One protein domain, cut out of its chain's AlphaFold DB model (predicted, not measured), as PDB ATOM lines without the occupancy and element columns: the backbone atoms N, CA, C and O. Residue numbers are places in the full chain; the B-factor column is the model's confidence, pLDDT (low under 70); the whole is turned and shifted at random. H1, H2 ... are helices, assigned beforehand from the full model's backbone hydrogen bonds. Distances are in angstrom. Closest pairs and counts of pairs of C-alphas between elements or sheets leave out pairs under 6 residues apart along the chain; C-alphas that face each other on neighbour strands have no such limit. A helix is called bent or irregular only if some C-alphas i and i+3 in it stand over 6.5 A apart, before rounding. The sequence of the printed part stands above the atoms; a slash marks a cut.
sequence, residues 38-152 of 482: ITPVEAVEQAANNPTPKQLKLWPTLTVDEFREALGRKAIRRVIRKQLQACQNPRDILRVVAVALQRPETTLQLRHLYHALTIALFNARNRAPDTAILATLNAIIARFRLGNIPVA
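What this domain is: This is residues 38 to 152 of the 482 residues of an uncharacterized protein of Coniosporium apollinis (strain CBS 100218) (UniProt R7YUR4). H3, H4, H5b and H6 form an up-and-down bundle, each against the one before. H3 reaches out of it, with H1 packed on H3 and H2 near its far end. The printed part, 115 residues with six named helices, is all helix. It is only just compact, close to loose: radius of gyration of the C-alphas 15.8 A, spans 51 by 28 by 20 A.

Where its parts are: H1 is residues 40 to 48, from C-alpha (8.997, -5.391, -69.085); H2 is 55 to 61, irregular, with C-alphas 57 and 60 7.5 A apart; H3 is 64 to 85, H4 90 to 100. H5, one helix by its hydrogen bonds, is bent, C-alphas 112 and 115 being 8.1 A apart, into H5a, 104 to 112, and H5b, 115 to 125. H6 is 130 to 146, ending at (18.047, -11.420, -87.407).

How they stand to each other: H1 touches H3, closest C-alphas Pro 40 and Ile 76, 5.0 A. Within hydrogen-bond range is every O i to N i+4 pair except in H5a, 3 of 5, and H2, 0 of 3, with 1 of 4 O i to N i+3.

The domain as a whole: No cut; pLDDT is under 70 in residues 38 to 71.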
ATOM      1  N   ILE A  38       3.674  -0.714 -70.850       52.22
ATOM      2  CA  ILE A  38       4.658  -0.770 -69.770       52.22
ATOM      3  C   ILE A  38       5.793  -1.656 -70.271       52.22
ATOM      4  O   ILE A  38       5.555  -2.788 -70.723       52.22
ATOM      5  N   THR A  39       7.019  -1.149 -70.235       53.03
ATOM      6  CA  THR A  39       8.161  -1.961 -70.638       53.03
ATOM      7  C   THR A  39       8.359  -3.082 -69.609       53.03
ATOM      8  O   THR A  39       8.149  -2.882 -68.411       53.03
ATOM      9  N   PRO A  40       8.762  -4.296 -70.024       49.25
ATOM     10  CA  PRO A  40       8.997  -5.391 -69.085       49.25
ATOM     11  C   PRO A  40       9.981  -5.044 -67.961       49.25
ATOM     12  O   PRO A  40       9.866  -5.614 -66.885       49.25
ATOM     13  N   VAL A  41      10.903  -4.102 -68.190       52.69
ATOM     14  CA  VAL A  41      11.876  -3.639 -67.191       52.69
ATOM     15  C   VAL A  41      11.222  -2.751 -66.129       52.69
ATOM     16  O   VAL A  41      11.405  -3.023 -64.950       52.69
ATOM     17  N   GLU A  42      10.363  -1.801 -66.507       62.84
ATOM     18  CA  GLU A  42       9.621  -0.967 -65.540       62.84
ATOM     19  C   GLU A  42       8.702  -1.814 -64.641       62.84
ATOM     20  O   GLU A  42       8.601  -1.593 -63.435       62.84
ATOM     21  N   ALA A  43       8.063  -2.842 -65.210       57.47
ATOM     22  CA  ALA A  43       7.228  -3.772 -64.450       57.47
ATOM     23  C   ALA A  43       8.041  -4.674 -63.498       57.47
ATOM     24  O   ALA A  43       7.530  -5.100 -62.460       57.47
ATOM     25  N   VAL A  44       9.291  -4.993 -63.852       54.59
ATOM     26  CA  VAL A  44      10.222  -5.748 -62.997       54.59
ATOM     27  C   VAL A  44      10.743  -4.867 -61.872       54.59
ATOM     28  O   VAL A  44      10.745  -5.320 -60.733       54.59
ATOM     29  N   GLU A  45      11.128  -3.624 -62.157       60.78
ATOM     30  CA  GLU A  45      11.579  -2.660 -61.146       60.78
ATOM     31  C   GLU A  45      10.481  -2.388 -60.112       60.78
ATOM     32  O   GLU A  45      10.727  -2.478 -58.910       60.78
ATOM     33  N   GLN A  46       9.233  -2.186 -60.551       64.19
ATOM     34  CA  GLN A  46       8.096  -2.043 -59.636       64.19
ATOM     35  C   GLN A  46       7.858  -3.287 -58.765       64.19
ATOM     36  O   GLN A  46       7.540  -3.157 -57.584       64.19
ATOM     37  N   ALA A  47       8.012  -4.492 -59.322       57.22
ATOM     38  CA  ALA A  47       7.812  -5.741 -58.585       57.22
ATOM     39  C   ALA A  47       8.987  -6.091 -57.655       57.22
ATOM     40  O   ALA A  47       8.772  -6.699 -56.608       57.22
ATOM     41  N   ALA A  48      10.215  -5.721 -58.020       56.56
ATOM     42  CA  ALA A  48      11.406  -5.896 -57.191       56.56
ATOM     43  C   ALA A  48      11.379  -4.970 -55.969       56.56
ATOM     44  O   ALA A  48      11.831  -5.366 -54.896       56.56
ATOM     45  N   ASN A  49      10.798  -3.778 -56.117       65.75
ATOM     46  CA  ASN A  49      10.659  -2.816 -55.029       65.75
ATOM     47  C   ASN A  49       9.521  -3.161 -54.045       65.75
ATOM     48  O   ASN A  49       9.491  -2.587 -52.965       65.75
ATOM     49  N   ASN A  50       8.619  -4.104 -54.376       67.88
ATOM     50  CA  ASN A  50       7.479  -4.508 -53.534       67.88
ATOM     51  C   ASN A  50       7.165  -6.028 -53.627       67.88
ATOM     52  O   ASN A  50       6.198  -6.419 -54.295       67.88
ATOM     53  N   PRO A  51       7.948  -6.921 -52.984       53.09
ATOM     54  CA  PRO A  51       7.723  -8.366 -53.051       53.09
ATOM     55  C   PRO A  51       6.523  -8.839 -52.205       53.09
ATOM     56  O   PRO A  51       6.239  -8.334 -51.123       53.09
ATOM     57  N   THR A  52       5.827  -9.871 -52.684       64.12
ATOM     58  CA  THR A  52       4.669 -10.494 -52.019       64.12
ATOM     59  C   THR A  52       5.067 -11.534 -50.953       64.12
ATOM     60  O   THR A  52       6.105 -12.186 -51.081       64.12
ATOM     61  N   PRO A  53       4.209 -11.824 -49.953       53.28
ATOM     62  CA  PRO A  53       4.475 -12.814 -48.893       53.28
ATOM     63  C   PRO A  53       4.820 -14.237 -49.371       53.28
ATOM     64  O   PRO A  53       5.523 -14.975 -48.685       53.28
ATOM     65  N   LYS A  54       4.357 -14.651 -50.560       53.53
ATOM     66  CA  LYS A  54       4.728 -15.947 -51.163       53.53
ATOM     67  C   LYS A  54       6.160 -15.955 -51.710       53.53
ATOM     68  O   LYS A  54       6.809 -16.993 -51.677       53.53
ATOM     69  N   GLN A  55       6.650 -14.813 -52.194       51.09
ATOM     70  CA  GLN A  55       8.016 -14.647 -52.706       51.09
ATOM     71  C   GLN A  55       9.051 -14.713 -51.571       51.09
ATOM     72  O   GLN A  55      10.118 -15.284 -51.760       51.09
ATOM     73  N   LEU A  56       8.668 -14.249 -50.378       47.66
ATOM     74  CA  LEU A  56       9.437 -14.300 -49.130       47.66
ATOM     75  C   LEU A  56       9.713 -15.726 -48.600       47.66
ATOM     76  O   LEU A  56      10.662 -15.921 -47.852       47.66
ATOM     77  N   LYS A  57       8.918 -16.742 -48.979       47.50
ATOM     78  CA  LYS A  57       9.097 -18.142 -48.525       47.50
ATOM     79  C   LYS A  57      10.075 -18.968 -49.372       47.50
ATOM     80  O   LYS A  57      10.553 -19.995 -48.909       47.50
ATOM     81  N   LEU A  58      10.376 -18.530 -50.595       43.12
ATOM     82  CA  LEU A  58      11.338 -19.174 -51.507       43.12
ATOM     83  C   LEU A  58      12.793 -18.729 -51.254       43.12
ATOM     84  O   LEU A  58      13.691 -19.129 -51.989       43.12
ATOM     85  N   TRP A  59      13.013 -17.899 -50.230       45.06
ATOM     86  CA  TRP A  59      14.256 -17.172 -49.970       45.06
ATOM     87  C   TRP A  59      15.452 -17.947 -49.383       45.06
ATOM     88  O   TRP A  59      16.557 -17.443 -49.553       45.06
ATOM     89  N   PRO A  60      15.340 -19.112 -48.707       39.62
ATOM     90  CA  PRO A  60      16.477 -19.597 -47.918       39.62
ATOM     91  C   PRO A  60      17.629 -20.205 -48.741       39.62
ATOM     92  O   PRO A  60      18.656 -20.532 -48.160       39.62
ATOM     93  N   THR A  61      17.493 -20.366 -50.064       39.91
ATOM     94  CA  THR A  61      18.482 -21.068 -50.911       39.91
ATOM     95  C   THR A  61      19.050 -20.257 -52.077       39.91
ATOM     96  O   THR A  61      19.901 -20.772 -52.795       39.91
ATOM     97  N   LEU A  62      18.612 -19.014 -52.287       38.09
ATOM     98  CA  LEU A  62      19.085 -18.155 -53.381       38.09
ATOM     99  C   LEU A  62      19.617 -16.840 -52.816       38.09
ATOM    100  O   LEU A  62      19.001 -16.250 -51.927       38.09
ATOM    101  N   THR A  63      20.724 -16.348 -53.364       49.38
ATOM    102  CA  THR A  63      21.204 -14.995 -53.059       49.38
ATOM    103  C   THR A  63      20.220 -13.940 -53.587       49.38
ATOM    104  O   THR A  63      19.422 -14.188 -54.495       49.38
ATOM    105  N   VAL A  64      20.244 -12.734 -53.009       43.59
ATOM    106  CA  VAL A  64      19.347 -11.625 -53.395       43.59
ATOM    107  C   VAL A  64      19.510 -11.251 -54.872       43.59
ATOM    108  O   VAL A  64      18.514 -10.934 -55.525       43.59
ATOM    109  N   ASP A  65      20.723 -11.353 -55.415       48.84
ATOM    110  CA  ASP A  65      21.009 -11.066 -56.820       48.84
ATOM    111  C   ASP A  65      20.507 -12.181 -57.748       48.84
ATOM    112  O   ASP A  65      19.802 -11.883 -58.712       48.84
ATOM    113  N   GLU A  66      20.711 -13.460 -57.406       48.47
ATOM    114  CA  GLU A  66      20.125 -14.595 -58.144       48.47
ATOM    115  C   GLU A  66      18.591 -14.556 -58.128       48.47
ATOM    116  O   GLU A  66      17.928 -14.885 -59.117       48.47
ATOM    117  N   PHE A  67      18.003 -14.114 -57.015       42.16
ATOM    118  CA  PHE A  67      16.564 -13.937 -56.875       42.16
ATOM    119  C   PHE A  67      16.047 -12.733 -57.671       42.16
ATOM    120  O   PHE A  67      15.029 -12.861 -58.348       42.16
ATOM    121  N   ARG A  68      16.741 -11.588 -57.659       50.38
ATOM    122  CA  ARG A  68      16.408 -10.395 -58.461       50.38
ATOM    123  C   ARG A  68      16.513 -10.696 -59.960       50.38
ATOM    124  O   ARG A  68      15.625 -10.325 -60.730       50.38
ATOM    125  N   GLU A  69      17.510 -11.471 -60.363       57.84
ATOM    126  CA  GLU A  69      17.722 -11.925 -61.738       57.84
ATOM    127  C   GLU A  69      16.694 -13.001 -62.170       57.84
ATOM    128  O   GLU A  69      16.168 -12.985 -63.291       57.84
ATOM    129  N   ALA A  70      16.318 -13.924 -61.276       52.91
ATOM    130  CA  ALA A  70      15.274 -14.928 -61.523       52.91
ATOM    131  C   ALA A  70      13.851 -14.335 -61.526       52.91
ATOM    132  O   ALA A  70      13.022 -14.717 -62.366       52.91
ATOM    133  N   LEU A  71      13.571 -13.385 -60.628       58.38
ATOM    134  CA  LEU A  71      12.350 -12.581 -60.618       58.38
ATOM    135  C   LEU A  71      12.259 -11.739 -61.884       58.38
ATOM    136  O   LEU A  71      11.194 -11.730 -62.499       58.38
ATOM    137  N   GLY A  72      13.367 -11.135 -62.322       72.75
ATOM    138  CA  GLY A  72      13.456 -10.399 -63.579       72.75
ATOM    139  C   GLY A  72      13.011 -11.249 -64.764       72.75
ATOM    140  O   GLY A  72      12.048 -10.912 -65.447       72.75
ATOM    141  N   ARG A  73      13.608 -12.431 -64.960       83.75
ATOM    142  CA  ARG A  73      13.278 -13.313 -66.098       83.75
ATOM    143  C   ARG A  73      11.825 -13.803 -66.087       83.75
ATOM    144  O   ARG A  73      11.142 -13.736 -67.113       83.75
ATOM    145  N   LYS A  74      11.319 -14.289 -64.944       84.06
ATOM    146  CA  LYS A  74       9.919 -14.756 -64.827       84.06
ATOM    147  C   LYS A  74       8.918 -13.605 -64.968       84.06
ATOM    148  O   LYS A  74       7.892 -13.789 -65.628       84.06
ATOM    149  N   ALA A  75       9.203 -12.438 -64.392       79.94
ATOM    150  CA  ALA A  75       8.346 -11.264 -64.505       79.94
ATOM    151  C   ALA A  75       8.334 -10.712 -65.936       79.94
ATOM    152  O   ALA A  75       7.244 -10.489 -66.457       79.94
ATOM    153  N   ILE A  76       9.486 -10.629 -66.615       84.25
ATOM    154  CA  ILE A  76       9.571 -10.271 -68.041       84.25
ATOM    155  C   ILE A  76       8.681 -11.199 -68.871       84.25
ATOM    156  O   ILE A  76       7.815 -10.730 -69.610       84.25
ATOM    157  N   ARG A  77       8.823 -12.524 -68.705       91.12
ATOM    158  CA  ARG A  77       7.985 -13.498 -69.425       91.12
ATOM    159  C   ARG A  77       6.498 -13.315 -69.136       91.12
ATOM    160  O   ARG A  77       5.688 -13.410 -70.053       91.12
ATOM    161  N   ARG A  78       6.129 -13.051 -67.879       87.38
ATOM    162  CA  ARG A  78       4.737 -12.805 -67.473       87.38
ATOM    163  C   ARG A  78       4.174 -11.542 -68.125       87.38
ATOM    164  O   ARG A  78       3.040 -11.578 -68.591       87.38
ATOM    165  N   VAL A  79       4.952 -10.463 -68.182       82.50
ATOM    166  CA  VAL A  79       4.547  -9.195 -68.806       82.50
ATOM    167  C   VAL A  79       4.361  -9.377 -70.307       82.50
ATOM    168  O   VAL A  79       3.282  -9.075 -70.813       82.50
ATOM    169  N   ILE A  80       5.349  -9.948 -71.005       87.00
ATOM    170  CA  ILE A  80       5.250 -10.196 -72.452       87.00
ATOM    171  C   ILE A  80       4.068 -11.125 -72.750       87.00
ATOM    172  O   ILE A  80       3.279 -10.838 -73.644       87.00
ATOM    173  N   ARG A  81       3.879 -12.204 -71.974       93.44
ATOM    174  CA  ARG A  81       2.729 -13.109 -72.136       93.44
ATOM    175  C   ARG A  81       1.400 -12.374 -71.980       93.44
ATOM    176  O   ARG A  81       0.529 -12.552 -72.822       93.44
ATOM    177  N   LYS A  82       1.252 -11.535 -70.947       83.81
ATOM    178  CA  LYS A  82       0.031 -10.744 -70.728       83.81
ATOM    179  C   LYS A  82      -0.226  -9.775 -71.887       83.81
ATOM    180  O   LYS A  82      -1.367  -9.626 -72.307       83.81
ATOM    181  N   GLN A  83       0.823  -9.153 -72.430       88.75
ATOM    182  CA  GLN A  83       0.710  -8.280 -73.602       88.75
ATOM    183  C   GLN A  83       0.309  -9.057 -74.864       88.75
ATOM    184  O   GLN A  83      -0.583  -8.619 -75.583       88.75
ATOM    185  N   LEU A  84       0.905 -10.230 -75.109       91.31
ATOM    186  CA  LEU A  84       0.537 -11.105 -76.227       91.31
ATOM    187  C   LEU A  84      -0.913 -11.598 -76.122       91.31
ATOM    188  O   LEU A  84      -1.631 -11.580 -77.113       91.31
ATOM    189  N   GLN A  85      -1.368 -11.970 -74.924       90.12
ATOM    190  CA  GLN A  85      -2.756 -12.383 -74.677       90.12
ATOM    191  C   GLN A  85      -3.771 -11.261 -74.934       90.12
ATOM    192  O   GLN A  85      -4.908 -11.543 -75.295       90.12
ATOM    193  N   ALA A  86      -3.365 -10.001 -74.763       86.25
ATOM    194  CA  ALA A  86      -4.204  -8.839 -75.032       86.25
ATOM    195  C   ALA A  86      -4.206  -8.409 -76.513       86.25
ATOM    196  O   ALA A  86      -4.990  -7.538 -76.888       86.25
ATOM    197  N   CYS A  87      -3.338  -8.981 -77.357       91.88
ATOM    198  CA  CYS A  87      -3.280  -8.644 -78.779       91.88
ATOM    199  C   CYS A  87      -4.541  -9.132 -79.501       91.88
ATOM    200  O   CYS A  87      -4.946 -10.283 -79.346       91.88
ATOM    201  N   GLN A  88      -5.135  -8.271 -80.330       91.81
ATOM    202  CA  GLN A  88      -6.366  -8.594 -81.066       91.81
ATOM    203  C   GLN A  88      -6.156  -8.678 -82.581       91.81
ATOM    204  O   GLN A  88      -7.032  -9.149 -83.301       91.81
ATOM    205  N   ASN A  89      -5.020  -8.198 -83.087       95.69
ATOM    206  CA  ASN A  89      -4.703  -8.187 -84.510       95.69
ATOM    207  C   ASN A  89      -3.189  -8.398 -84.748       95.69
ATOM    208  O   ASN A  89      -2.380  -8.211 -83.833       95.69
ATOM    209  N   PRO A  90      -2.782  -8.739 -85.986       97.88
ATOM    210  CA  PRO A  90      -1.382  -8.863 -86.403       97.88
ATOM    211  C   PRO A  90      -0.429  -7.749 -85.958       97.88
ATOM    212  O   PRO A  90       0.706  -8.004 -85.546       97.88
ATOM    213  N   ARG A  91      -0.880  -6.495 -86.051       96.38
ATOM    214  CA  ARG A  91      -0.051  -5.316 -85.792       96.38
ATOM    215  C   ARG A  91       0.313  -5.212 -84.314       96.38
ATOM    216  O   ARG A  91       1.455  -4.867 -84.007       96.38
ATOM    217  N   ASP A  92      -0.617  -5.546 -83.421       94.44
ATOM    218  CA  ASP A  92      -0.375  -5.569 -81.975       94.44
ATOM    219  C   ASP A  92       0.725  -6.579 -81.625       94.44
ATOM    220  O   ASP A  92       1.686  -6.237 -80.935       94.44
ATOM    221  N   ILE A  93       0.645  -7.790 -82.191       97.12
ATOM    222  CA  ILE A  93       1.632  -8.859 -81.975       97.12
ATOM    223  C   ILE A  93       3.019  -8.388 -82.417       97.12
ATOM    224  O   ILE A  93       3.988  -8.482 -81.660       97.12
ATOM    225  N   LEU A  94       3.128  -7.826 -83.627       96.81
ATOM    226  CA  LEU A  94       4.403  -7.327 -84.144       96.81
ATOM    227  C   LEU A  94       4.963  -6.168 -83.322       96.81
ATOM    228  O   LEU A  94       6.188  -6.026 -83.277       96.81
ATOM    229  N   ARG A  95       4.111  -5.353 -82.691       92.56
ATOM    230  CA  ARG A  95       4.534  -4.275 -81.791       92.56
ATOM    231  C   ARG A  95       5.118  -4.840 -80.501       92.56
ATOM    232  O   ARG A  95       6.209  -4.423 -80.123       92.56
ATOM    233  N   VAL A  96       4.453  -5.812 -79.873       91.06
ATOM    234  CA  VAL A  96       4.967  -6.487 -78.665       91.06
ATOM    235  C   VAL A  96       6.299  -7.179 -78.958       91.06
ATOM    236  O   VAL A  96       7.265  -6.991 -78.221       91.06
ATOM    237  N   VAL A  97       6.389  -7.907 -80.075       94.38
ATOM    238  CA  VAL A  97       7.635  -8.555 -80.511       94.38
ATOM    239  C   VAL A  97       8.729  -7.523 -80.781       94.38
ATOM    240  O   VAL A  97       9.846  -7.703 -80.319       94.38
ATOM    241  N   ALA A  98       8.430  -6.423 -81.481       90.69
ATOM    242  CA  ALA A  98       9.423  -5.382 -81.752       90.69
ATOM    243  C   ALA A  98       9.972  -4.758 -80.461       90.69
ATOM    244  O   ALA A  98      11.182  -4.622 -80.335       90.69
ATOM    245  N   VAL A  99       9.108  -4.433 -79.493       86.44
ATOM    246  CA  VAL A  99       9.527  -3.888 -78.190       86.44
ATOM    247  C   VAL A  99      10.370  -4.902 -77.415       86.44
ATOM    248  O   VAL A  99      11.411  -4.544 -76.874       86.44
ATOM    249  N   ALA A 100       9.980  -6.180 -77.407       88.06
ATOM    250  CA  ALA A 100      10.749  -7.230 -76.743       88.06
ATOM    251  C   ALA A 100      12.136  -7.460 -77.372       88.06
ATOM    252  O   ALA A 100      13.038  -7.921 -76.679       88.06
ATOM    253  N   LEU A 101      12.325  -7.121 -78.648       89.38
ATOM    254  CA  LEU A 101      13.607  -7.239 -79.347       89.38
ATOM    255  C   LEU A 101      14.534  -6.026 -79.163       89.38
ATOM    256  O   LEU A 101      15.690  -6.086 -79.567       89.38
ATOM    257  N   GLN A 102      14.064  -4.926 -78.562       86.62
ATOM    258  CA  GLN A 102      14.893  -3.731 -78.339       86.62
ATOM    259  C   GLN A 102      15.935  -3.912 -77.233       86.62
ATOM    260  O   GLN A 102      16.907  -3.161 -77.193       86.62
ATOM    261  N   ARG A 103      15.727  -4.866 -76.316       84.56
ATOM    262  CA  ARG A 103      16.632  -5.122 -75.190       84.56
ATOM    263  C   ARG A 103      17.088  -6.587 -75.160       84.56
ATOM    264  O   ARG A 103      16.256  -7.476 -75.388       84.56
ATOM    265  N   PRO A 104      18.371  -6.877 -74.869       86.81
ATOM    266  CA  PRO A 104      18.883  -8.249 -74.816       86.81
ATOM    267  C   PRO A 104      18.143  -9.137 -73.806       86.81
ATOM    268  O   PRO A 104      17.842 -10.297 -74.088       86.81
ATOM    269  N   GLU A 105      17.771  -8.588 -72.650       85.44
ATOM    270  CA  GLU A 105      17.138  -9.336 -71.562       85.44
ATOM    271  C   GLU A 105      15.753  -9.841 -71.975       85.44
ATOM    272  O   GLU A 105      15.412 -11.007 -71.753       85.44
ATOM    273  N   THR A 106      14.956  -8.987 -72.622       86.56
ATOM    274  CA  THR A 106      13.621  -9.338 -73.126       86.56
ATOM    275  C   THR A 106      13.697 -10.253 -74.344       86.56
ATOM    276  O   THR A 106      12.888 -11.175 -74.459       86.56
ATOM    277  N   THR A 107      14.713 -10.068 -75.189       90.06
ATOM    278  CA  THR A 107      15.006 -10.916 -76.354       90.06
ATOM    279  C   THR A 107      15.247 -12.364 -75.929       90.06
ATOM    280  O   THR A 107      14.595 -13.284 -76.431       90.06
ATOM    281  N   LEU A 108      16.104 -12.575 -74.925       88.31
ATOM    282  CA  LEU A 108      16.396 -13.902 -74.369       88.31
ATOM    283  C   LEU A 108      15.164 -14.572 -73.753       88.31
ATOM    284  O   LEU A 108      15.062 -15.798 -73.754       88.31
ATOM    285  N   GLN A 109      14.220 -13.792 -73.223       91.88
ATOM    286  CA  GLN A 109      12.979 -14.331 -72.670       91.88
ATOM    287  C   GLN A 109      11.939 -14.666 -73.742       91.88
ATOM    288  O   GLN A 109      11.167 -15.609 -73.554       91.88
ATOM    289  N   LEU A 110      11.925 -13.936 -74.858       90.38
ATOM    290  CA  LEU A 110      10.943 -14.102 -75.929       90.38
ATOM    291  C   LEU A 110      11.002 -15.495 -76.574       90.38
ATOM    292  O   LEU A 110       9.954 -16.057 -76.893       90.38
ATOM    293  N   ARG A 111      12.192 -16.103 -76.672       91.19
ATOM    294  CA  ARG A 111      12.370 -17.470 -77.208       91.19
ATOM    295  C   ARG A 111      11.565 -18.536 -76.453       91.19
ATOM    296  O   ARG A 111      11.185 -19.549 -77.022       91.19
ATOM    297  N   HIS A 112      11.264 -18.293 -75.175       93.94
ATOM    298  CA  HIS A 112      10.504 -19.205 -74.313       93.94
ATOM    299  C   HIS A 112       8.986 -18.953 -74.353       93.94
ATOM    300  O   HIS A 112       8.244 -19.510 -73.543       93.94
ATOM    301  N   LEU A 113       8.511 -18.069 -75.236       95.50
ATOM    302  CA  LEU A 113       7.111 -17.637 -75.313       95.50
ATOM    303  C   LEU A 113       6.426 -18.048 -76.624       95.50
ATOM    304  O   LEU A 113       5.402 -17.468 -76.979       95.50
ATOM    305  N   TYR A 114       6.935 -19.067 -77.322       95.44
ATOM    306  CA  TYR A 114       6.354 -19.562 -78.577       95.44
ATOM    307  C   TYR A 114       4.880 -19.982 -78.435       95.44
ATOM    308  O   TYR A 114       4.068 -19.671 -79.304       95.44
ATOM    309  N   HIS A 115       4.496 -20.600 -77.313       95.12
ATOM    310  CA  HIS A 115       3.101 -20.962 -77.051       95.12
ATOM    311  C   HIS A 115       2.206 -19.719 -76.898       95.12
ATOM    312  O   HIS A 115       1.124 -19.653 -77.471       95.12
ATOM    313  N   ALA A 116       2.689 -18.677 -76.209       95.38
ATOM    314  CA  ALA A 116       1.956 -17.415 -76.081       95.38
ATOM    315  C   ALA A 116       1.832 -16.678 -77.425       95.38
ATOM    316  O   ALA A 116       0.793 -16.084 -77.702       95.38
ATOM    317  N   LEU A 117       2.868 -16.740 -78.268       97.56
ATOM    318  CA  LEU A 117       2.822 -16.223 -79.638       97.56
ATOM    319  C   LEU A 117       1.803 -16.988 -80.487       97.56
ATOM    320  O   LEU A 117       1.035 -16.367 -81.212       97.56
ATOM    321  N   THR A 118       1.762 -18.315 -80.358       95.81
ATOM    322  CA  THR A 118       0.802 -19.176 -81.063       95.81
ATOM    323  C   THR A 118      -0.632 -18.808 -80.692       95.81
ATOM    324  O   THR A 118      -1.422 -18.504 -81.581       95.81
ATOM    325  N   ILE A 119      -0.947 -18.717 -79.393       94.50
ATOM    326  CA  ILE A 119      -2.271 -18.282 -78.913       94.50
ATOM    327  C   ILE A 119      -2.622 -16.891 -79.456       94.50
ATOM    328  O   ILE A 119      -3.726 -16.683 -79.950       94.50
ATOM    329  N   ALA A 120      -1.687 -15.937 -79.411       96.25
ATOM    330  CA  ALA A 120      -1.933 -14.588 -79.917       96.25
ATOM    331  C   ALA A 120      -2.240 -14.576 -81.428       96.25
ATOM    332  O   ALA A 120      -3.144 -13.864 -81.863       96.25
ATOM    333  N   LEU A 121      -1.528 -15.382 -82.225       96.94
ATOM    334  CA  LEU A 121      -1.770 -15.528 -83.665       96.94
ATOM    335  C   LEU A 121      -3.152 -16.133 -83.954       96.94
ATOM    336  O   LEU A 121      -3.852 -15.631 -84.834       96.94
ATOM    337  N   PHE A 122      -3.571 -17.152 -83.198       93.00
ATOM    338  CA  PHE A 122      -4.917 -17.723 -83.317       93.00
ATOM    339  C   PHE A 122      -6.007 -16.736 -82.891       93.00
ATOM    340  O   PHE A 122      -6.981 -16.566 -83.614       93.00
ATOM    341  N   ASN A 123      -5.822 -15.991 -81.801       92.19
ATOM    342  CA  ASN A 123      -6.784 -14.963 -81.391       92.19
ATOM    343  C   ASN A 123      -6.934 -13.859 -82.449       92.19
ATOM    344  O   ASN A 123      -8.043 -13.410 -82.740       92.19
ATOM    345  N   ALA A 124      -5.826 -13.445 -83.072       95.50
ATOM    346  CA  ALA A 124      -5.833 -12.448 -84.141       95.50
ATOM    347  C   ALA A 124      -6.575 -12.923 -85.406       95.50
ATOM    348  O   ALA A 124      -7.078 -12.095 -86.171       95.50
ATOM    349  N   ARG A 125      -6.696 -14.239 -85.615       93.06
ATOM    350  CA  ARG A 125      -7.419 -14.870 -86.734       93.06
ATOM    351  C   ARG A 125      -8.913 -14.530 -86.766       93.06
ATOM    352  O   ARG A 125      -9.523 -14.499 -87.839       93.06
ATOM    353  N   ASN A 126      -9.490 -14.217 -85.605       91.00
ATOM    354  CA  ASN A 126     -10.887 -13.792 -85.482       91.00
ATOM    355  C   ASN A 126     -11.151 -12.439 -86.157       91.00
ATOM    356  O   ASN A 126     -12.298 -12.082 -86.397       91.00
ATOM    357  N   ARG A 127     -10.099 -11.664 -86.452       94.31
ATOM    358  CA  ARG A 127     -10.207 -10.301 -86.997       94.31
ATOM    359  C   ARG A 127      -9.337 -10.046 -88.223       94.31
ATOM    360  O   ARG A 127      -9.356  -8.945 -88.764       94.31
ATOM    361  N   ALA A 128      -8.552 -11.031 -88.645       94.44
ATOM    362  CA  ALA A 128      -7.645 -10.920 -89.776       94.44
ATOM    363  C   ALA A 128      -7.720 -12.179 -90.654       94.44
ATOM    364  O   ALA A 128      -7.990 -13.267 -90.139       94.44
ATOM    365  N   PRO A 129      -7.482 -12.057 -91.971       93.25
ATOM    366  CA  PRO A 129      -7.401 -13.214 -92.853       93.25
ATOM    367  C   PRO A 129      -6.144 -14.038 -92.554       93.25
ATOM    368  O   PRO A 129      -5.121 -13.507 -92.112       93.25
ATOM    369  N   ASP A 130      -6.182 -15.330 -92.877       93.44
ATOM    370  CA  ASP A 130      -5.075 -16.255 -92.603       93.44
ATOM    371  C   ASP A 130      -3.776 -15.849 -93.317       93.44
ATOM    372  O   ASP A 130      -2.680 -16.088 -92.808       93.44
ATOM    373  N   THR A 131      -3.874 -15.161 -94.460       95.44
ATOM    374  CA  THR A 131      -2.721 -14.597 -95.181       95.44
ATOM    375  C   THR A 131      -1.977 -13.551 -94.349       95.44
ATOM    376  O   THR A 131      -0.745 -13.539 -94.333       95.44
ATOM    377  N   ALA A 132      -2.701 -12.716 -93.597       97.12
ATOM    378  CA  ALA A 132      -2.110 -11.743 -92.685       97.12
ATOM    379  C   ALA A 132      -1.481 -12.427 -91.461       97.12
ATOM    380  O   ALA A 132      -0.414 -12.007 -91.004       97.12
ATOM    381  N   ILE A 133      -2.088 -13.509 -90.961       97.69
ATOM    382  CA  ILE A 133      -1.514 -14.316 -89.874       97.69
ATOM    383  C   ILE A 133      -0.203 -14.971 -90.322       97.69
ATOM    384  O   ILE A 133       0.815 -14.837 -89.641       97.69
ATOM    385  N   LEU A 134      -0.179 -15.587 -91.508       98.12
ATOM    386  CA  LEU A 134       1.035 -16.165 -92.085       98.12
ATOM    387  C   LEU A 134       2.129 -15.109 -92.298       98.12
ATOM    388  O   LEU A 134       3.291 -15.349 -91.968       98.12
ATOM    389  N   ALA A 135       1.781 -13.932 -92.826       98.31
ATOM    390  CA  ALA A 135       2.731 -12.831 -92.995       98.31
ATOM    391  C   ALA A 135       3.326 -12.380 -91.650       98.31
ATOM    392  O   ALA A 135       4.534 -12.161 -91.543       98.31
ATOM    393  N   THR A 136       2.497 -12.318 -90.608       98.56
ATOM    394  CA  THR A 136       2.910 -11.982 -89.239       98.56
ATOM    395  C   THR A 136       3.874 -13.012 -88.676       98.56
ATOM    396  O   THR A 136       4.936 -12.651 -88.171       98.56
ATOM    397  N   LEU A 137       3.547 -14.297 -88.811       98.50
ATOM    398  CA  LEU A 137       4.406 -15.392 -88.376       98.50
ATOM    399  C   LEU A 137       5.757 -15.377 -89.105       98.50
ATOM    400  O   LEU A 137       6.802 -15.464 -88.462       98.50
ATOM    401  N   ASN A 138       5.754 -15.161 -90.424       98.44
ATOM    402  CA  ASN A 138       6.982 -15.014 -91.209       98.44
ATOM    403  C   ASN A 138       7.841 -13.842 -90.709       98.44
ATOM    404  O   ASN A 138       9.058 -13.979 -90.608       98.44
ATOM    405  N   ALA A 139       7.223 -12.707 -90.369       98.31
ATOM    406  CA  ALA A 139       7.929 -11.547 -89.832       98.31
ATOM    407  C   ALA A 139       8.520 -11.815 -88.437       98.31
ATOM    408  O   ALA A 139       9.637 -11.381 -88.156       98.31
ATOM    409  N   ILE A 140       7.814 -12.554 -87.574       97.81
ATOM    410  CA  ILE A 140       8.332 -12.984 -86.264       97.81
ATOM    411  C   ILE A 140       9.559 -13.881 -86.453       97.81
ATOM    412  O   ILE A 140      10.607 -13.605 -85.874       97.81
ATOM    413  N   ILE A 141       9.460 -14.902 -87.310       97.81
ATOM    414  CA  ILE A 141      10.560 -15.835 -87.599       97.81
ATOM    415  C   ILE A 141      11.763 -15.103 -88.200       97.81
ATOM    416  O   ILE A 141      12.894 -15.325 -87.772       97.81
ATOM    417  N   ALA A 142      11.540 -14.188 -89.147       97.44
ATOM    418  CA  ALA A 142      12.607 -13.381 -89.735       97.44
ATOM    419  C   ALA A 142      13.321 -12.526 -88.676       97.44
ATOM    420  O   ALA A 142      14.548 -12.482 -88.645       97.44
ATOM    421  N   ARG A 143      12.572 -11.898 -87.764       96.44
ATOM    422  CA  ARG A 143      13.148 -11.114 -86.663       96.44
ATOM    423  C   ARG A 143      13.917 -11.972 -85.661       96.44
ATOM    424  O   ARG A 143      14.952 -11.530 -85.177       96.44
ATOM    425  N   PHE A 144      13.448 -13.185 -85.371       95.94
ATOM    426  CA  PHE A 144      14.177 -14.121 -84.513       95.94
ATOM    427  C   PHE A 144      15.522 -14.480 -85.141       95.94
ATOM    428  O   PHE A 144      16.542 -14.400 -84.467       95.94
ATOM    429  N   ARG A 145      15.542 -14.768 -86.447       95.69
ATOM    430  CA  ARG A 145      16.778 -15.047 -87.192       95.69
ATOM    431  C   ARG A 145      17.734 -13.856 -87.192       95.69
ATOM    432  O   ARG A 145      18.901 -14.035 -86.880       95.69
ATOM    433  N   LEU A 146      17.237 -12.646 -87.463       94.12
ATOM    434  CA  LEU A 146      18.047 -11.420 -87.407       94.12
ATOM    435  C   LEU A 146      18.625 -11.159 -86.009       94.12
ATOM    436  O   LEU A 146      19.733 -10.651 -85.891       94.12
ATOM    437  N   GLY A 147      17.887 -11.514 -84.956       91.25
ATOM    438  CA  GLY A 147      18.333 -11.406 -83.567       91.25
ATOM    439  C   GLY A 147      19.147 -12.599 -83.055       91.25
ATOM    440  O   GLY A 147      19.357 -12.681 -81.849       91.25
ATOM    441  N   ASN A 148      19.553 -13.543 -83.918       94.06
ATOM    442  CA  ASN A 148      20.223 -14.796 -83.537       94.06
ATOM    443  C   ASN A 148      19.478 -15.594 -82.446       94.06
ATOM    444  O   ASN A 148      20.079 -16.258 -81.600       94.06
ATOM    445  N   ILE A 149      18.147 -15.533 -82.457       94.44
ATOM    446  CA  ILE A 149      17.276 -16.268 -81.543       94.44
ATOM    447  C   ILE A 149      16.882 -17.592 -82.201       94.44
ATOM    448  O   ILE A 149      16.311 -17.574 -83.298       94.44
ATOM    449  N   PRO A 150      17.097 -18.741 -81.535       95.00
ATOM    450  CA  PRO A 150      16.595 -20.017 -82.020       95.00
ATOM    451  C   PRO A 150      15.075 -19.973 -82.215       95.00
ATOM    452  O   PRO A 150      14.323 -19.602 -81.312       95.00
ATOM    453  N   VAL A 151      14.624 -20.347 -83.411       96.75
ATOM    454  CA  VAL A 151      13.198 -20.461 -83.731       96.75
ATOM    455  C   VAL A 151      12.714 -21.821 -83.246       96.75
ATOM    456  O   VAL A 151      13.240 -22.836 -83.697       96.75
ATOM    457  N   ALA A 152      11.727 -21.823 -82.351       96.62
ATOM    458  CA  ALA A 152      11.096 -23.039 -81.846       96.62
ATOM    459  C   ALA A 152      10.392 -23.814 -82.972       96.62
ATOM    460  O   ALA A 152       9.792 -23.204 -83.867       96.62
TER     461      ALA A 152